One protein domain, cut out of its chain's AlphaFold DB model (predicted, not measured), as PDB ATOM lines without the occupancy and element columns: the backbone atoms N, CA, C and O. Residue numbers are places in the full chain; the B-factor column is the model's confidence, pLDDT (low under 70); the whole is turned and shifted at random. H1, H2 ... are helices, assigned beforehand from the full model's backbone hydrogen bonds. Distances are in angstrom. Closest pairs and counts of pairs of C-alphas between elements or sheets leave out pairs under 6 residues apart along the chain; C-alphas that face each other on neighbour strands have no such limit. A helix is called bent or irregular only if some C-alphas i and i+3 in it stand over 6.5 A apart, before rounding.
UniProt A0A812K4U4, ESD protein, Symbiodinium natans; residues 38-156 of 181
ATOM      1  N   GLY A  38      -4.919  55.456  19.965       76.50
ATOM      2  CA  GLY A  38      -4.422  54.360  20.801       76.50
ATOM      3  C   GLY A  38      -3.984  53.150  19.972       76.50
ATOM      4  O   GLY A  38      -2.866  52.657  20.141       76.50
ATOM      5  N   GLY A  39      -4.818  52.729  19.013       74.88
ATOM      6  CA  GLY A  39      -4.478  51.648  18.084       74.88
ATOM      7  C   GLY A  39      -3.252  51.963  17.223       74.88
ATOM      8  O   GLY A  39      -2.368  51.117  17.074       74.88
ATOM      9  N   SER A  40      -3.153  53.187  16.695       78.88
ATOM     10  CA  SER A  40      -2.061  53.542  15.784       78.88
ATOM     11  C   SER A  40      -0.711  53.734  16.491       78.88
ATOM     12  O   SER A  40       0.305  53.227  16.011       78.88
ATOM     13  N   PHE A  41      -0.681  54.372  17.668       82.06
ATOM     14  CA  PHE A  41       0.550  54.480  18.466       82.06
ATOM     15  C   PHE A  41       1.027  53.109  18.969       82.06
ATOM     16  O   PHE A  41       2.222  52.817  18.901       82.06
ATOM     17  N   GLY A  42       0.101  52.253  19.419       82.44
ATOM     18  CA  GLY A  42       0.412  50.885  19.842       82.44
ATOM     19  C   GLY A  42       0.962  50.026  18.698       82.44
ATOM     20  O   GLY A  42       2.012  49.397  18.850       82.44
ATOM     21  N   GLY A  43       0.305  50.051  17.534       79.81
ATOM     22  CA  GLY A  43       0.742  49.324  16.340       79.81
ATOM     23  C   GLY A  43       2.105  49.791  15.823       79.81
ATOM     24  O   GLY A  43       2.974  48.964  15.548       79.81
ATOM     25  N   MET A  44       2.330  51.107  15.763       83.25
ATOM     26  CA  MET A  44       3.612  51.684  15.352       83.25
ATOM     27  C   MET A  44       4.748  51.298  16.310       83.25
ATOM     28  O   MET A  44       5.800  50.858  15.847       83.25
ATOM     29  N   ALA A  45       4.543  51.396  17.628       86.88
ATOM     30  CA  ALA A  45       5.554  51.008  18.614       86.88
ATOM     31  C   ALA A  45       5.905  49.510  18.524       86.88
ATOM     32  O   ALA A  45       7.086  49.153  18.498       86.88
ATOM     33  N   LEU A  46       4.895  48.639  18.412       84.75
ATOM     34  CA  LEU A  46       5.092  47.193  18.286       84.75
ATOM     35  C   LEU A  46       5.832  46.824  16.988       84.75
ATOM     36  O   LEU A  46       6.784  46.042  17.026       84.75
ATOM     37  N   ALA A  47       5.441  47.417  15.855       82.62
ATOM     38  CA  ALA A  47       6.092  47.186  14.567       82.62
ATOM     39  C   ALA A  47       7.565  47.630  14.582       82.62
ATOM     40  O   ALA A  47       8.434  46.902  14.105       82.62
ATOM     41  N   LEU A  48       7.866  48.788  15.180       86.94
ATOM     42  CA  LEU A  48       9.229  49.322  15.263       86.94
ATOM     43  C   LEU A  48      10.126  48.430  16.145       86.94
ATOM     44  O   LEU A  48      11.244  48.099  15.746       86.94
ATOM     45  N   ILE A  49       9.613  47.944  17.283       88.50
ATOM     46  CA  ILE A  49      10.306  46.953  18.127       88.50
ATOM     47  C   ILE A  49      10.577  45.657  17.344       88.50
ATOM     48  O   ILE A  49      11.692  45.136  17.400       88.50
ATOM     49  N   MET A  50       9.609  45.158  16.570       81.12
ATOM     50  CA  MET A  50       9.790  43.952  15.750       81.12
ATOM     51  C   MET A  50      10.822  44.140  14.630       81.12
ATOM     52  O   MET A  50      11.640  43.247  14.408       81.12
ATOM     53  N   VAL A  51      10.867  45.306  13.974       87.81
ATOM     54  CA  VAL A  51      11.911  45.637  12.983       87.81
ATOM     55  C   VAL A  51      13.300  45.669  13.632       87.81
ATOM     56  O   VAL A  51      14.250  45.118  13.069       87.81
ATOM     57  N   ILE A  52      13.434  46.247  14.830       88.44
ATOM     58  CA  ILE A  52      14.698  46.241  15.584       88.44
ATOM     59  C   ILE A  52      15.110  44.800  15.920       88.44
ATOM     60  O   ILE A  52      16.229  44.394  15.600       88.44
ATOM     61  N   LEU A  53      14.207  43.998  16.495       84.25
ATOM     62  CA  LEU A  53      14.480  42.604  16.863       84.25
ATOM     63  C   LEU A  53      14.794  41.707  15.655       84.25
ATOM     64  O   LEU A  53      15.623  40.811  15.786       84.25
ATOM     65  N   ALA A  54      14.211  41.966  14.481       81.94
ATOM     66  CA  ALA A  54      14.567  41.292  13.229       81.94
ATOM     67  C   ALA A  54      15.934  41.748  12.676       81.94
ATOM     68  O   ALA A  54      16.662  40.954  12.074       81.94
ATOM     69  N   SER A  55      16.325  43.002  12.918       81.44
ATOM     70  CA  SER A  55      17.616  43.552  12.476       81.44
ATOM     71  C   SER A  55      18.812  42.940  13.221       81.44
ATOM     72  O   SER A  55      19.878  42.773  12.630       81.44
ATOM     73  N   PHE A  56      18.650  42.543  14.490       83.69
ATOM     74  CA  PHE A  56      19.706  41.882  15.277       83.69
ATOM     75  C   PHE A  56      20.256  40.580  14.638       83.69
ATOM     76  O   PHE A  56      21.470  40.506  14.417       83.69
ATOM     77  N   PRO A  57      19.442  39.560  14.297       77.62
ATOM     78  CA  PRO A  57      19.938  38.348  13.645       77.62
ATOM     79  C   PRO A  57      20.398  38.579  12.196       77.62
ATOM     80  O   PRO A  57      21.332  37.908  11.756       77.62
ATOM     81  N   LEU A  58      19.808  39.537  11.467       75.25
ATOM     82  CA  LEU A  58      20.196  39.867  10.086       75.25
ATOM     83  C   LEU A  58      21.566  40.553   9.990       75.25
ATOM     84  O   LEU A  58      22.417  40.133   9.200       75.25
ATOM     85  N   CYS A  59      21.767  41.610  10.782       80.19
ATOM     86  CA  CYS A  59      22.921  42.504  10.678       80.19
ATOM     87  C   CYS A  59      24.040  42.124  11.657       80.19
ATOM     88  O   CYS A  59      25.208  42.080  11.271       80.19
ATOM     89  N   CYS A  60      23.699  41.809  12.910       79.00
ATOM     90  CA  CYS A  60      24.690  41.478  13.939       79.00
ATOM     91  C   CYS A  60      25.041  39.978  13.951       79.00
ATOM     92  O   CYS A  60      26.117  39.605  14.416       79.00
ATOM     93  N   GLY A  61      24.164  39.108  13.434       71.25
ATOM     94  CA  GLY A  61      24.365  37.651  13.430       71.25
ATOM     95  C   GLY A  61      24.266  37.004  14.819       71.25
ATOM     96  O   GLY A  61      24.734  35.883  15.009       71.25
ATOM     97  N   VAL A  62      23.676  37.710  15.785       76.25
ATOM     98  CA  VAL A  62      23.436  37.253  17.161       76.25
ATOM     99  C   VAL A  62      22.052  36.581  17.226       76.25
ATOM    100  O   VAL A  62      21.167  36.930  16.452       76.25
ATOM    101  N   LEU A  63      21.853  35.595  18.115       70.94
ATOM    102  CA  LEU A  63      20.612  34.797  18.242       70.94
ATOM    103  C   LEU A  63      20.234  33.898  17.031       70.94
ATOM    104  O   LEU A  63      19.076  33.493  16.906       70.94
ATOM    105  N   LYS A  64      21.194  33.485  16.183       66.44
ATOM    106  CA  LYS A  64      20.946  32.585  15.024       66.44
ATOM    107  C   LYS A  64      20.039  31.381  15.324       66.44
ATOM    108  O   LYS A  64      19.158  31.078  14.526       66.44
ATOM    109  N   GLN A  65      20.225  30.734  16.477       77.25
ATOM    110  CA  GLN A  65      19.500  29.527  16.895       77.25
ATOM    111  C   GLN A  65      17.969  29.709  16.970       77.25
ATOM    112  O   GLN A  65      17.234  28.746  16.780       77.25
ATOM    113  N   TYR A  66      17.476  30.936  17.178       78.81
ATOM    114  CA  TYR A  66      16.039  31.246  17.241       78.81
ATOM    115  C   TYR A  66      15.505  31.966  15.989       78.81
ATOM    116  O   TYR A  66      14.309  32.252  15.904       78.81
ATOM    117  N   GLY A  67      16.357  32.230  14.989       75.94
ATOM    118  CA  GLY A  67      16.021  33.077  13.839       75.94
ATOM    119  C   GLY A  67      14.800  32.609  13.036       75.94
ATOM    120  O   GLY A  67      13.991  33.439  12.639       75.94
ATOM    121  N   LYS A  68      14.610  31.291  12.861       78.56
ATOM    122  CA  LYS A  68      13.465  30.710  12.124       78.56
ATOM    123  C   LYS A  68      12.126  31.019  12.801       78.56
ATOM    124  O   LYS A  68      11.163  31.365  12.125       78.56
ATOM    125  N   ILE A  69      12.075  30.927  14.133       84.94
ATOM    126  CA  ILE A  69      10.859  31.188  14.920       84.94
ATOM    127  C   ILE A  69      10.538  32.685  14.886       84.94
ATOM    128  O   ILE A  69       9.407  33.067  14.591       84.94
ATOM    129  N   ILE A  70      11.547  33.533  15.113       82.88
ATOM    130  CA  ILE A  70      11.399  34.996  15.092       82.88
ATOM    131  C   ILE A  70      10.941  35.476  13.705       82.88
ATOM    132  O   ILE A  70      10.033  36.301  13.617       82.88
ATOM    133  N   ALA A  71      11.499  34.927  12.623       79.19
ATOM    134  CA  ALA A  71      11.108  35.263  11.255       79.19
ATOM    135  C   ALA A  71       9.657  34.874  10.933       79.19
ATOM    136  O   ALA A  71       8.919  35.687  10.379       79.19
ATOM    137  N   GLY A  72       9.228  33.668  11.326       84.94
ATOM    138  CA  GLY A  72       7.841  33.231  11.153       84.94
ATOM    139  C   GLY A  72       6.851  34.152  11.871       84.94
ATOM    140  O   GLY A  72       5.877  34.605  11.271       84.94
ATOM    141  N   VAL A  73       7.142  34.507  13.128       86.81
ATOM    142  CA  VAL A  73       6.320  35.444  13.912       86.81
ATOM    143  C   VAL A  73       6.312  36.846  13.287       86.81
ATOM    144  O   VAL A  73       5.247  37.454  13.188       86.81
ATOM    145  N   ALA A  74       7.453  37.344  12.799       83.56
ATOM    146  CA  ALA A  74       7.550  38.654  12.151       83.56
ATOM    147  C   ALA A  74       6.751  38.738  10.836       83.56
ATOM    148  O   ALA A  74       6.091  39.746  10.594       83.56
ATOM    149  N   ILE A  75       6.755  37.681  10.011       86.38
ATOM    150  CA  ILE A  75       5.957  37.623   8.772       86.38
ATOM    151  C   ILE A  75       4.457  37.625   9.096       86.38
ATOM    152  O   ILE A  75       3.706  38.402   8.505       86.38
ATOM    153  N   VAL A  76       4.019  36.800  10.054       89.00
ATOM    154  CA  VAL A  76       2.602  36.721  10.445       89.00
ATOM    155  C   VAL A  76       2.128  38.041  11.059       89.00
ATOM    156  O   VAL A  76       1.100  38.565  10.636       89.00
ATOM    157  N   LEU A  77       2.884  38.633  11.991       83.88
ATOM    158  CA  LEU A  77       2.540  39.935  12.578       83.88
ATOM    159  C   LEU A  77       2.584  41.076  11.549       83.88
ATOM    160  O   LEU A  77       1.736  41.966  11.601       83.88
ATOM    161  N   GLY A  78       3.515  41.043  10.592       82.00
ATOM    162  CA  GLY A  78       3.577  42.002   9.484       82.00
ATOM    163  C   GLY A  78       2.342  41.942   8.580       82.00
ATOM    164  O   GLY A  78       1.760  42.980   8.270       82.00
ATOM    165  N   LEU A  79       1.884  40.735   8.229       85.44
ATOM    166  CA  LEU A  79       0.636  40.523   7.483       85.44
ATOM    167  C   LEU A  79      -0.599  40.951   8.287       85.44
ATOM    168  O   LEU A  79      -1.447  41.671   7.763       85.44
ATOM    169  N   VAL A  80      -0.684  40.582   9.569       85.88
ATOM    170  CA  VAL A  80      -1.784  41.009  10.456       85.88
ATOM    171  C   VAL A  80      -1.812  42.535  10.614       85.88
ATOM    172  O   VAL A  80      -2.891  43.122  10.647       85.88
ATOM    173  N   SER A  81      -0.656  43.207  10.609       78.88
ATOM    174  CA  SER A  81      -0.571  44.677  10.679       78.88
ATOM    175  C   SER A  81      -1.207  45.388   9.477       78.88
ATOM    176  O   SER A  81      -1.651  46.523   9.620       78.88
ATOM    177  N   LEU A  82      -1.318  44.727   8.316       79.31
ATOM    178  CA  LEU A  82      -2.072  45.242   7.163       79.31
ATOM    179  C   LEU A  82      -3.594  45.104   7.343       79.31
ATOM    180  O   LEU A  82      -4.349  45.874   6.755       79.31
ATOM    181  N   ALA A  83      -4.048  44.158   8.171       83.12
ATOM    182  CA  ALA A  83      -5.455  44.001   8.533       83.12
ATOM    183  C   ALA A  83      -5.884  44.931   9.683       83.12
ATOM    184  O   ALA A  83      -7.068  45.236   9.793       83.12
ATOM    185  N   VAL A  84      -4.961  45.433  10.516       82.56
ATOM    186  CA  VAL A  84      -5.287  46.330  11.647       82.56
ATOM    187  C   VAL A  84      -6.084  47.582  11.224       82.56
ATOM    188  O   VAL A  84      -7.093  47.851  11.872       82.56
ATOM    189  N   PRO A  85      -5.745  48.320  10.142       78.88
ATOM    190  CA  PRO A  85      -6.565  49.446   9.679       78.88
ATOM    191  C   PRO A  85      -7.988  49.047   9.257       78.88
ATOM    192  O   PRO A  85      -8.922  49.815   9.469       78.88
ATOM    193  N   LEU A  86      -8.154  47.845   8.693       79.62
ATOM    194  CA  LEU A  86      -9.444  47.302   8.250       79.62
ATOM    195  C   LEU A  86     -10.308  46.851   9.441       79.62
ATOM    196  O   LEU A  86     -11.497  47.145   9.506       79.62
ATOM    197  N   LEU A  87      -9.701  46.186  10.426       82.81
ATOM    198  CA  LEU A  87     -10.370  45.821  11.677       82.81
ATOM    199  C   LEU A  87     -10.738  47.067  12.496       82.81
ATOM    200  O   LEU A  87     -11.798  47.098  13.119       82.81
ATOM    201  N   GLY A  88      -9.901  48.109  12.446       78.81
ATOM    202  CA  GLY A  88     -10.175  49.411  13.049       78.81
ATOM    203  C   GLY A  88     -11.412  50.092  12.459       78.81
ATOM    204  O   GLY A  88     -12.249  50.571  13.221       78.81
ATOM    205  N   SER A  89     -11.579  50.092  11.129       75.25
ATOM    206  CA  SER A  89     -12.799  50.630  10.509       75.25
ATOM    207  C   SER A  89     -14.026  49.772  10.834       75.25
ATOM    208  O   SER A  89     -15.041  50.313  11.269       75.25
ATOM    209  N   MET A  90     -13.924  48.441  10.725       78.94
ATOM    210  CA  MET A  90     -15.058  47.541  10.985       78.94
ATOM    211  C   MET A  90     -15.554  47.617  12.434       78.94
ATOM    212  O   MET A  90     -16.760  47.699  12.663       78.94
ATOM    213  N   GLY A  91     -14.640  47.642  13.411       80.69
ATOM    214  CA  GLY A  91     -14.991  47.748  14.831       80.69
ATOM    215  C   GLY A  91     -15.609  49.096  15.215       80.69
ATOM    216  O   GLY A  91     -16.431  49.157  16.125       80.69
ATOM    217  N   ALA A  92     -15.251  50.170  14.505       77.62
ATOM    218  CA  ALA A  92     -15.767  51.510  14.761       77.62
ATOM    219  C   ALA A  92     -17.114  51.792  14.059       77.62
ATOM    220  O   ALA A  92     -17.908  52.592  14.551       77.62
ATOM    221  N   CYS A  93     -17.393  51.125  12.932       80.19
ATOM    222  CA  CYS A  93     -18.583  51.387  12.118       80.19
ATOM    223  C   CYS A  93     -19.879  50.749  12.629       80.19
ATOM    224  O   CYS A  93     -20.933  51.360  12.481       80.19
ATOM    225  N   GLY A  94     -19.823  49.571  13.262       79.38
ATOM    226  CA  GLY A  94     -21.005  48.923  13.851       79.38
ATOM    227  C   GLY A  94     -21.801  49.834  14.804       79.38
ATOM    228  O   GLY A  94     -22.948  50.165  14.499       79.38
ATOM    229  N   PRO A  95     -21.205  50.323  15.912       77.25
ATOM    230  CA  PRO A  95     -21.907  51.214  16.841       77.25
ATOM    231  C   PRO A  95     -22.262  52.578  16.225       77.25
ATOM    232  O   PRO A  95     -23.220  53.208  16.661       77.25
ATOM    233  N   PHE A  96     -21.526  53.037  15.206       74.38
ATOM    234  CA  PHE A  96     -21.821  54.288  14.500       74.38
ATOM    235  C   PHE A  96     -23.122  54.204  13.691       74.38
ATOM    236  O   PHE A  96     -23.979  55.079  13.816       74.38
ATOM    237  N   VAL A  97     -23.298  53.141  12.899       76.44
ATOM    238  CA  VAL A  97     -24.529  52.929  12.121       76.44
ATOM    239  C   VAL A  97     -25.717  52.681  13.055       76.44
ATOM    240  O   VAL A  97     -26.796  53.228  12.831       76.44
ATOM    241  N   ASP A  98     -25.512  51.944  14.147       77.06
ATOM    242  CA  ASP A  98     -26.583  51.646  15.101       77.06
ATOM    243  C   ASP A  98     -27.037  52.879  15.898       77.06
ATOM    244  O   ASP A  98     -28.237  53.026  16.135       77.06
ATOM    245  N   ALA A  99     -26.134  53.806  16.236       72.94
ATOM    246  CA  ALA A  99     -26.502  55.089  16.841       72.94
ATOM    247  C   ALA A  99     -27.292  55.989  15.868       72.94
ATOM    248  O   ALA A  99     -28.254  56.649  16.268       72.94
ATOM    249  N   ILE A 100     -26.930  55.994  14.578       72.00
ATOM    250  CA  ILE A 100     -27.655  56.753  13.547       72.00
ATOM    251  C   ILE A 100     -29.068  56.188  13.347       72.00
ATOM    252  O   ILE A 100     -30.034  56.950  13.378       72.00
ATOM    253  N   CYS A 101     -29.193  54.868  13.193       74.25
ATOM    254  CA  CYS A 101     -30.471  54.218  12.906       74.25
ATOM    255  C   CYS A 101     -31.423  54.124  14.113       74.25
ATOM    256  O   CYS A 101     -32.630  54.114  13.896       74.25
ATOM    257  N   ASN A 102     -30.929  54.062  15.360       70.44
ATOM    258  CA  ASN A 102     -31.795  53.916  16.543       70.44
ATOM    259  C   ASN A 102     -32.026  55.216  17.332       70.44
ATOM    260  O   ASN A 102     -33.124  55.416  17.847       70.44
ATOM    261  N   GLU A 103     -31.024  56.095  17.471       62.94
ATOM    262  CA  GLU A 103     -31.111  57.233  18.411       62.94
ATOM    263  C   GLU A 103     -31.351  58.591  17.740       62.94
ATOM    264  O   GLU A 103     -31.868  59.508  18.378       62.94
ATOM    265  N   ARG A 104     -30.956  58.758  16.469       60.31
ATOM    266  CA  ARG A 104     -30.892  60.086  15.824       60.31
ATOM    267  C   ARG A 104     -32.033  60.387  14.843       60.31
ATOM    268  O   ARG A 104     -32.225  61.556  14.514       60.31
ATOM    269  N   CYS A 105     -32.826  59.391  14.440       59.28
ATOM    270  CA  CYS A 105     -33.967  59.553  13.527       59.28
ATOM    271  C   CYS A 105     -35.282  59.047  14.149       59.28
ATOM    272  O   CYS A 105     -35.750  57.947  13.861       59.28
ATOM    273  N   SER A 106     -35.917  59.863  14.994       48.00
ATOM    274  CA  SER A 106     -37.195  59.523  15.635       48.00
ATOM    275  C   SER A 106     -38.322  59.344  14.604       48.00
ATOM    276  O   SER A 106     -38.881  60.330  14.118       48.00
ATOM    277  N   GLY A 107     -38.666  58.090  14.294       56.69
ATOM    278  CA  GLY A 107     -39.715  57.723  13.335       56.69
ATOM    279  C   GLY A 107     -39.219  57.193  11.983       56.69
ATOM    280  O   GLY A 107     -40.047  56.985  11.100       56.69
ATOM    281  N   TYR A 108     -37.912  56.961  11.815       60.31
ATOM    282  CA  TYR A 108     -37.361  56.272  10.646       60.31
ATOM    283  C   TYR A 108     -36.618  55.004  11.072       60.31
ATOM    284  O   TYR A 108     -35.476  55.071  11.521       60.31
ATOM    285  N   GLU A 109     -37.256  53.843  10.930       68.31
ATOM    286  CA  GLU A 109     -36.543  52.567  11.008       68.31
ATOM    287  C   GLU A 109     -35.726  52.391   9.722       68.31
ATOM    288  O   GLU A 109     -36.301  52.260   8.641       68.31
ATOM    289  N   CYS A 110     -34.391  52.394   9.830       70.50
ATOM    290  CA  CYS A 110     -33.513  52.072   8.702       70.50
ATOM    291  C   CYS A 110     -33.916  50.729   8.087       70.50
ATOM    292  O   CYS A 110     -33.967  49.710   8.787       70.50
ATOM    293  N   SER A 111     -34.114  50.694   6.768       80.25
ATOM    294  CA  SER A 111     -34.228  49.413   6.078       80.25
ATOM    295  C   SER A 111     -32.903  48.632   6.195       80.25
ATOM    296  O   SER A 111     -31.831  49.238   6.315       80.25
ATOM    297  N   PRO A 112     -32.923  47.285   6.141       79.62
ATOM    298  CA  PRO A 112     -31.688  46.498   6.180       79.62
ATOM    299  C   PRO A 112     -30.726  46.871   5.039       79.62
ATOM    300  O   PRO A 112     -29.517  46.873   5.240       79.62
ATOM    301  N   GLN A 113     -31.266  47.270   3.881       82.06
ATOM    302  CA  GLN A 113     -30.505  47.726   2.717       82.06
ATOM    303  C   GLN A 113     -29.653  48.969   3.043       82.06
ATOM    304  O   GLN A 113     -28.456  49.000   2.770       82.06
ATOM    305  N   GLU A 114     -30.252  49.973   3.689       78.31
ATOM    306  CA  GLU A 114     -29.570  51.225   4.041       78.31
ATOM    307  C   GLU A 114     -28.546  51.034   5.159       78.31
ATOM    308  O   GLU A 114     -27.506  51.693   5.163       78.31
ATOM    309  N   ARG A 115     -28.809  50.115   6.095       78.94
ATOM    310  CA  ARG A 115     -27.860  49.766   7.162       78.94
ATOM    311  C   ARG A 115     -26.585  49.139   6.587       78.94
ATOM    312  O   ARG A 115     -25.488  49.473   7.043       78.94
ATOM    313  N   ASP A 116     -26.716  48.295   5.564       83.12
ATOM    314  CA  ASP A 116     -25.584  47.696   4.848       83.12
ATOM    315  C   ASP A 116     -24.826  48.739   4.006       83.12
ATOM    316  O   ASP A 116     -23.596  48.829   4.103       83.12
ATOM    317  N   ASP A 117     -25.534  49.593   3.256       80.44
ATOM    318  CA  ASP A 117     -24.918  50.668   2.461       80.44
ATOM    319  C   ASP A 117     -24.152  51.671   3.345       80.44
ATOM    320  O   ASP A 117     -22.999  52.010   3.054       80.44
ATOM    321  N   MET A 118     -24.735  52.088   4.477       76.44
ATOM    322  CA  MET A 118     -24.080  52.959   5.463       76.44
ATOM    323  C   MET A 118     -22.883  52.280   6.134       76.44
ATOM    324  O   MET A 118     -21.854  52.925   6.348       76.44
ATOM    325  N   SER A 119     -22.964  50.976   6.415       81.69
ATOM    326  CA  SER A 119     -21.835  50.201   6.947       81.69
ATOM    327  C   SER A 119     -20.689  50.106   5.937       81.69
ATOM    328  O   SER A 119     -19.519  50.232   6.312       81.69
ATOM    329  N   SER A 120     -20.999  49.929   4.652       81.88
ATOM    330  CA  SER A 120     -20.016  49.873   3.565       81.88
ATOM    331  C   SER A 120     -19.319  51.227   3.359       81.88
ATOM    332  O   SER A 120     -18.085  51.310   3.367       81.88
ATOM    333  N   LEU A 121     -20.098  52.316   3.299       80.94
ATOM    334  CA  LEU A 121     -19.597  53.695   3.246       80.94
ATOM    335  C   LEU A 121     -18.735  54.044   4.462       80.94
ATOM    336  O   LEU A 121     -17.632  54.571   4.297       80.94
ATOM    337  N   CYS A 122     -19.199  53.714   5.670       81.06
ATOM    338  CA  CYS A 122     -18.444  53.940   6.897       81.06
ATOM    339  C   CYS A 122     -17.109  53.186   6.878       81.06
ATOM    340  O   CYS A 122     -16.088  53.770   7.229       81.06
ATOM    341  N   ASN A 123     -17.071  51.931   6.418       82.44
ATOM    342  CA  ASN A 123     -15.819  51.178   6.328       82.44
ATOM    343  C   ASN A 123     -14.824  51.815   5.346       82.44
ATOM    344  O   ASN A 123     -13.645  51.963   5.676       82.44
ATOM    345  N   ALA A 124     -15.293  52.253   4.174       82.06
ATOM    346  CA  ALA A 124     -14.455  52.920   3.177       82.06
ATOM    347  C   ALA A 124     -13.895  54.269   3.680       82.06
ATOM    348  O   ALA A 124     -12.697  54.540   3.543       82.06
ATOM    349  N   LEU A 125     -14.739  55.097   4.307       76.31
ATOM    350  CA  LEU A 125     -14.332  56.365   4.928       76.31
ATOM    351  C   LEU A 125     -13.427  56.143   6.146       76.31
ATOM    352  O   LEU A 125     -12.403  56.810   6.274       76.31
ATOM    353  N   GLY A 126     -13.763  55.181   7.004       73.81
ATOM    354  CA  GLY A 126     -13.008  54.817   8.200       73.81
ATOM    355  C   GLY A 126     -11.589  54.378   7.860       73.81
ATOM    356  O   GLY A 126     -10.641  54.919   8.426       73.81
ATOM    357  N   PHE A 127     -11.419  53.495   6.871       77.56
ATOM    358  CA  PHE A 127     -10.095  53.106   6.375       77.56
ATOM    359  C   PHE A 127      -9.280  54.324   5.911       77.56
ATOM    360  O   PHE A 127      -8.118  54.481   6.290       77.56
ATOM    361  N   LEU A 128      -9.893  55.224   5.138       74.75
ATOM    362  CA  LEU A 128      -9.232  56.412   4.592       74.75
ATOM    363  C   LEU A 128      -8.854  57.435   5.685       74.75
ATOM    364  O   LEU A 128      -7.768  58.024   5.634       74.75
ATOM    365  N   VAL A 129      -9.697  57.595   6.710       72.75
ATOM    366  CA  VAL A 129      -9.434  58.430   7.894       72.75
ATOM    367  C   VAL A 129      -8.339  57.823   8.779       72.75
ATOM    368  O   VAL A 129      -7.434  58.552   9.178       72.75
ATOM    369  N   VAL A 130      -8.343  56.509   9.030       77.94
ATOM    370  CA  VAL A 130      -7.266  55.808   9.765       77.94
ATOM    371  C   VAL A 130      -5.932  55.954   9.023       77.94
ATOM    372  O   VAL A 130      -4.911  56.318   9.615       77.94
ATOM    373  N   TYR A 131      -5.937  55.706   7.712       71.75
ATOM    374  CA  TYR A 131      -4.735  55.700   6.881       71.75
ATOM    375  C   TYR A 131      -4.035  57.065   6.855       71.75
ATOM    376  O   TYR A 131      -2.806  57.121   6.945       71.75
ATOM    377  N   ILE A 132      -4.804  58.157   6.770       74.62
ATOM    378  CA  ILE A 132      -4.281  59.528   6.665       74.62
ATOM    379  C   ILE A 132      -4.155  60.204   8.039       74.62
ATOM    380  O   ILE A 132      -3.096  60.745   8.353       74.62
ATOM    381  N   GLY A 133      -5.215  60.189   8.850       70.62
ATOM    382  CA  GLY A 133      -5.310  60.949  10.101       70.62
ATOM    383  C   GLY A 133      -4.525  60.348  11.266       70.62
ATOM    384  O   GLY A 133      -3.978  61.091  12.073       70.62
ATOM    385  N   ALA A 134      -4.408  59.019  11.331       71.00
ATOM    386  CA  ALA A 134      -3.715  58.331  12.423       71.00
ATOM    387  C   ALA A 134      -2.280  57.891  12.060       71.00
ATOM    388  O   ALA A 134      -1.707  57.062  12.759       71.00
ATOM    389  N   PHE A 135      -1.697  58.393  10.960       73.81
ATOM    390  CA  PHE A 135      -0.447  57.875  10.369       73.81
ATOM    391  C   PHE A 135      -0.491  56.371  10.016       73.81
ATOM    392  O   PHE A 135       0.555  55.727   9.945       73.81
ATOM    393  N   GLY A 136      -1.671  55.799   9.738       70.94
ATOM    394  CA  GLY A 136      -1.809  54.372   9.407       70.94
ATOM    395  C   GLY A 136      -0.925  53.923   8.234       70.94
ATOM    396  O   GLY A 136      -0.401  52.810   8.245       70.94
ATOM    397  N   TRP A 137      -0.657  54.817   7.272       79.56
ATOM    398  CA  TRP A 137       0.308  54.587   6.191       79.56
ATOM    399  C   TRP A 137       1.722  54.230   6.691       79.56
ATOM    400  O   TRP A 137       2.381  53.381   6.091       79.56
ATOM    401  N   ALA A 138       2.188  54.830   7.792       81.25
ATOM    402  CA  ALA A 138       3.509  54.562   8.357       81.25
ATOM    403  C   ALA A 138       3.562  53.162   8.985       81.25
ATOM    404  O   ALA A 138       4.528  52.431   8.770       81.25
ATOM    405  N   THR A 139       2.494  52.749   9.672       82.94
ATOM    406  CA  THR A 139       2.337  51.385  10.199       82.94
ATOM    407  C   THR A 139       2.314  50.350   9.068       82.94
ATOM    408  O   THR A 139       3.006  49.338   9.162       82.94
ATOM    409  N   CYS A 140       1.623  50.626   7.953       82.62
ATOM    410  CA  CYS A 140       1.659  49.764   6.764       82.62
ATOM    411  C   CYS A 140       3.073  49.650   6.166       82.62
ATOM    412  O   CYS A 140       3.520  48.543   5.864       82.62
ATOM    413  N   VAL A 141       3.805  50.764   6.031       88.25
ATOM    414  CA  VAL A 141       5.193  50.758   5.526       88.25
ATOM    415  C   VAL A 141       6.118  49.966   6.456       88.25
ATOM    416  O   VAL A 141       6.867  49.115   5.978       88.25
ATOM    417  N   LEU A 142       6.037  50.179   7.774       84.94
ATOM    418  CA  LEU A 142       6.818  49.418   8.757       84.94
ATOM    419  C   LEU A 142       6.473  47.920   8.733       84.94
ATOM    420  O   LEU A 142       7.381  47.097   8.817       84.94
ATOM    421  N   GLY A 143       5.199  47.558   8.547       84.00
ATOM    422  CA  GLY A 143       4.755  46.170   8.383       84.00
ATOM    423  C   GLY A 143       5.323  45.495   7.129       84.00
ATOM    424  O   GLY A 143       5.821  44.373   7.209       84.00
ATOM    425  N   ILE A 144       5.333  46.191   5.985       87.81
ATOM    426  CA  ILE A 144       5.933  45.698   4.730       87.81
ATOM    427  C   ILE A 144       7.455  45.536   4.877       87.81
ATOM    428  O   ILE A 144       8.022  44.526   4.446       87.81
ATOM    429  N   VAL A 145       8.128  46.487   5.535       89.12
ATOM    430  CA  VAL A 145       9.564  46.380   5.833       89.12
ATOM    431  C   VAL A 145       9.832  45.193   6.764       89.12
ATOM    432  O   VAL A 145      10.680  44.364   6.443       89.12
ATOM    433  N   ALA A 146       9.067  45.026   7.846       83.44
ATOM    434  CA  ALA A 146       9.189  43.879   8.750       83.44
ATOM    435  C   ALA A 146       8.984  42.534   8.027       83.44
ATOM    436  O   ALA A 146       9.778  41.612   8.213       83.44
ATOM    437  N   ALA A 147       7.974  42.435   7.155       84.19
ATOM    438  CA  ALA A 147       7.715  41.236   6.362       84.19
ATOM    439  C   ALA A 147       8.861  40.929   5.381       84.19
ATOM    440  O   ALA A 147       9.301  39.782   5.295       84.19
ATOM    441  N   SER A 148       9.402  41.939   4.686       85.44
ATOM    442  CA  SER A 148      10.534  41.740   3.765       85.44
ATOM    443  C   SER A 148      11.821  41.321   4.492       85.44
ATOM    444  O   SER A 148      12.509  40.408   4.034       85.44
ATOM    445  N   LEU A 149      12.101  41.889   5.671       82.50
ATOM    446  CA  LEU A 149      13.197  41.446   6.542       82.50
ATOM    447  C   LEU A 149      12.969  40.014   7.064       82.50
ATOM    448  O   LEU A 149      13.905  39.215   7.077       82.50
ATOM    449  N   GLY A 150      11.733  39.654   7.422       82.56
ATOM    450  CA  GLY A 150      11.360  38.286   7.794       82.56
ATOM    451  C   GLY A 150      11.627  37.278   6.671       82.56
ATOM    452  O   GLY A 150      12.260  36.247   6.909       82.56
ATOM    453  N   CYS A 151      11.248  37.605   5.432       81.12
ATOM    454  CA  CYS A 151      11.575  36.798   4.252       81.12
ATOM    455  C   CYS A 151      13.094  36.638   4.068       81.12
ATOM    456  O   CYS A 151      13.562  35.523   3.842       81.12
ATOM    457  N   CYS A 152      13.878  37.706   4.251       81.75
ATOM    458  CA  CYS A 152      15.342  37.637   4.218       81.75
ATOM    459  C   CYS A 152      15.922  36.678   5.277       81.75
ATOM    460  O   CYS A 152      16.872  35.955   4.974       81.75
ATOM    461  N   VAL A 153      15.355  36.611   6.490       81.00
ATOM    462  CA  VAL A 153      15.781  35.625   7.506       81.00
ATOM    463  C   VAL A 153      15.402  34.202   7.090       81.00
ATOM    464  O   VAL A 153      16.239  33.304   7.187       81.00
ATOM    465  N   CYS A 154      14.183  33.982   6.586       73.44
ATOM    466  CA  CYS A 154      13.733  32.666   6.114       73.44
ATOM    467  C   CYS A 154      14.573  32.131   4.942       73.44
ATOM    468  O   CYS A 154      14.889  30.943   4.908       73.44
ATOM    469  N   CYS A 155      14.980  33.001   4.013       80.38
ATOM    470  CA  CYS A 155      15.855  32.655   2.890       80.38
ATOM    471  C   CYS A 155      17.349  32.561   3.267       80.38
ATOM    472  O   CYS A 155      18.168  32.240   2.407       80.38
ATOM    473  N   GLY A 156      17.728  32.843   4.521       69.50
ATOM    474  CA  GLY A 156      19.125  32.804   4.971       69.50
ATOM    475  C   GLY A 156      20.008  33.910   4.380       69.50
ATOM    476  O   GLY A 156      21.218  33.723   4.252       69.50
TER     477      GLY A 156
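Overview. This is residues 38 to 156 of the 181 residues of the protein "ESD protein" of Symbiodinium natans (UniProt A0A812K4U4). A long, thin rod of helices is built along one very long helix, H2, which is kinked near residue 83. H1 and H4 pack side by side along its first half as a three-helix bundle, H3 packs slantwise on residues 85 to 101 of its second half, and residues 103 to 108 stick out as a loop at that end. The printed part has 119 residues with four named helices in the order H1, H2, H3, H4, and no named strand; the class is all helix. The whole is loose, with a radius of gyration of the C-alphas of 19.5 A, and spans 67 by 22 by 16 A.

Arrangement. H1, residues 38 to 60, and H2, residues 64 to 103, form a helical hairpin across a tight link; they touch at a shallow tilt of 11 degrees, opposite ways, the closest C-alphas being those of Pro 57 and Lys 64, 6.0 A apart. H2 is the hub, touching the three other helices. With residues 85 to 101 alone it touches H3, residues 112 to 133, at a steep tilt of 50 degrees, opposite ways; the closest C-alphas are those of Ser 89 and Gly 126, 4.8 A apart. With residues 67 to 85 alone H2 touches H4, residues 136 to 154, at a shallow tilt of 26 degrees, opposite ways; the closest C-alphas, of Gly 78 and Gly 143, are 4.5 A apart. H4 also touches H1, at a shallow tilt of 27 degrees, the same way, with C-alphas 44 and 139 closest at 5.3 A. H1, H2 and H4 make an up and down bundle, each running against the one before it in the chain. H3 and H4 are close but not clearly touching and about perpendicular, at 76 degrees, with C-alphas 131 and 137 closest at 5.2 A. H1 and H3 are only just apart, with closest C-alphas 8.3 A from each other. Every O i to N i+4 pair is within hydrogen-bond range in H3 and H4; 17 of 19 are in H1 and 27 of 36 in H2.

Along the chain. H1 begins at C-alpha 38 (-4.422, 54.360, 20.801) and is 32.6 A long. H2 runs 57.7 A to C-alpha 103 (-31.111, 57.233, 18.411); it is irregular, with C-alphas 65 and 68 7.8 A apart. H3 is 30.3 A long, and H4, 26.9 A long, ends at C-alpha 154 (13.733, 32.666, 6.114).

Size, cuts and confidence. The C-alphas of Gly 61 and Gly 107, the two farthest apart, are 67.2 A from each other. The printed part has no cut and no long link. The mean pLDDT of the printed part is 78.6, with residue 64, residues 103 to 109 and residue 156 under 70.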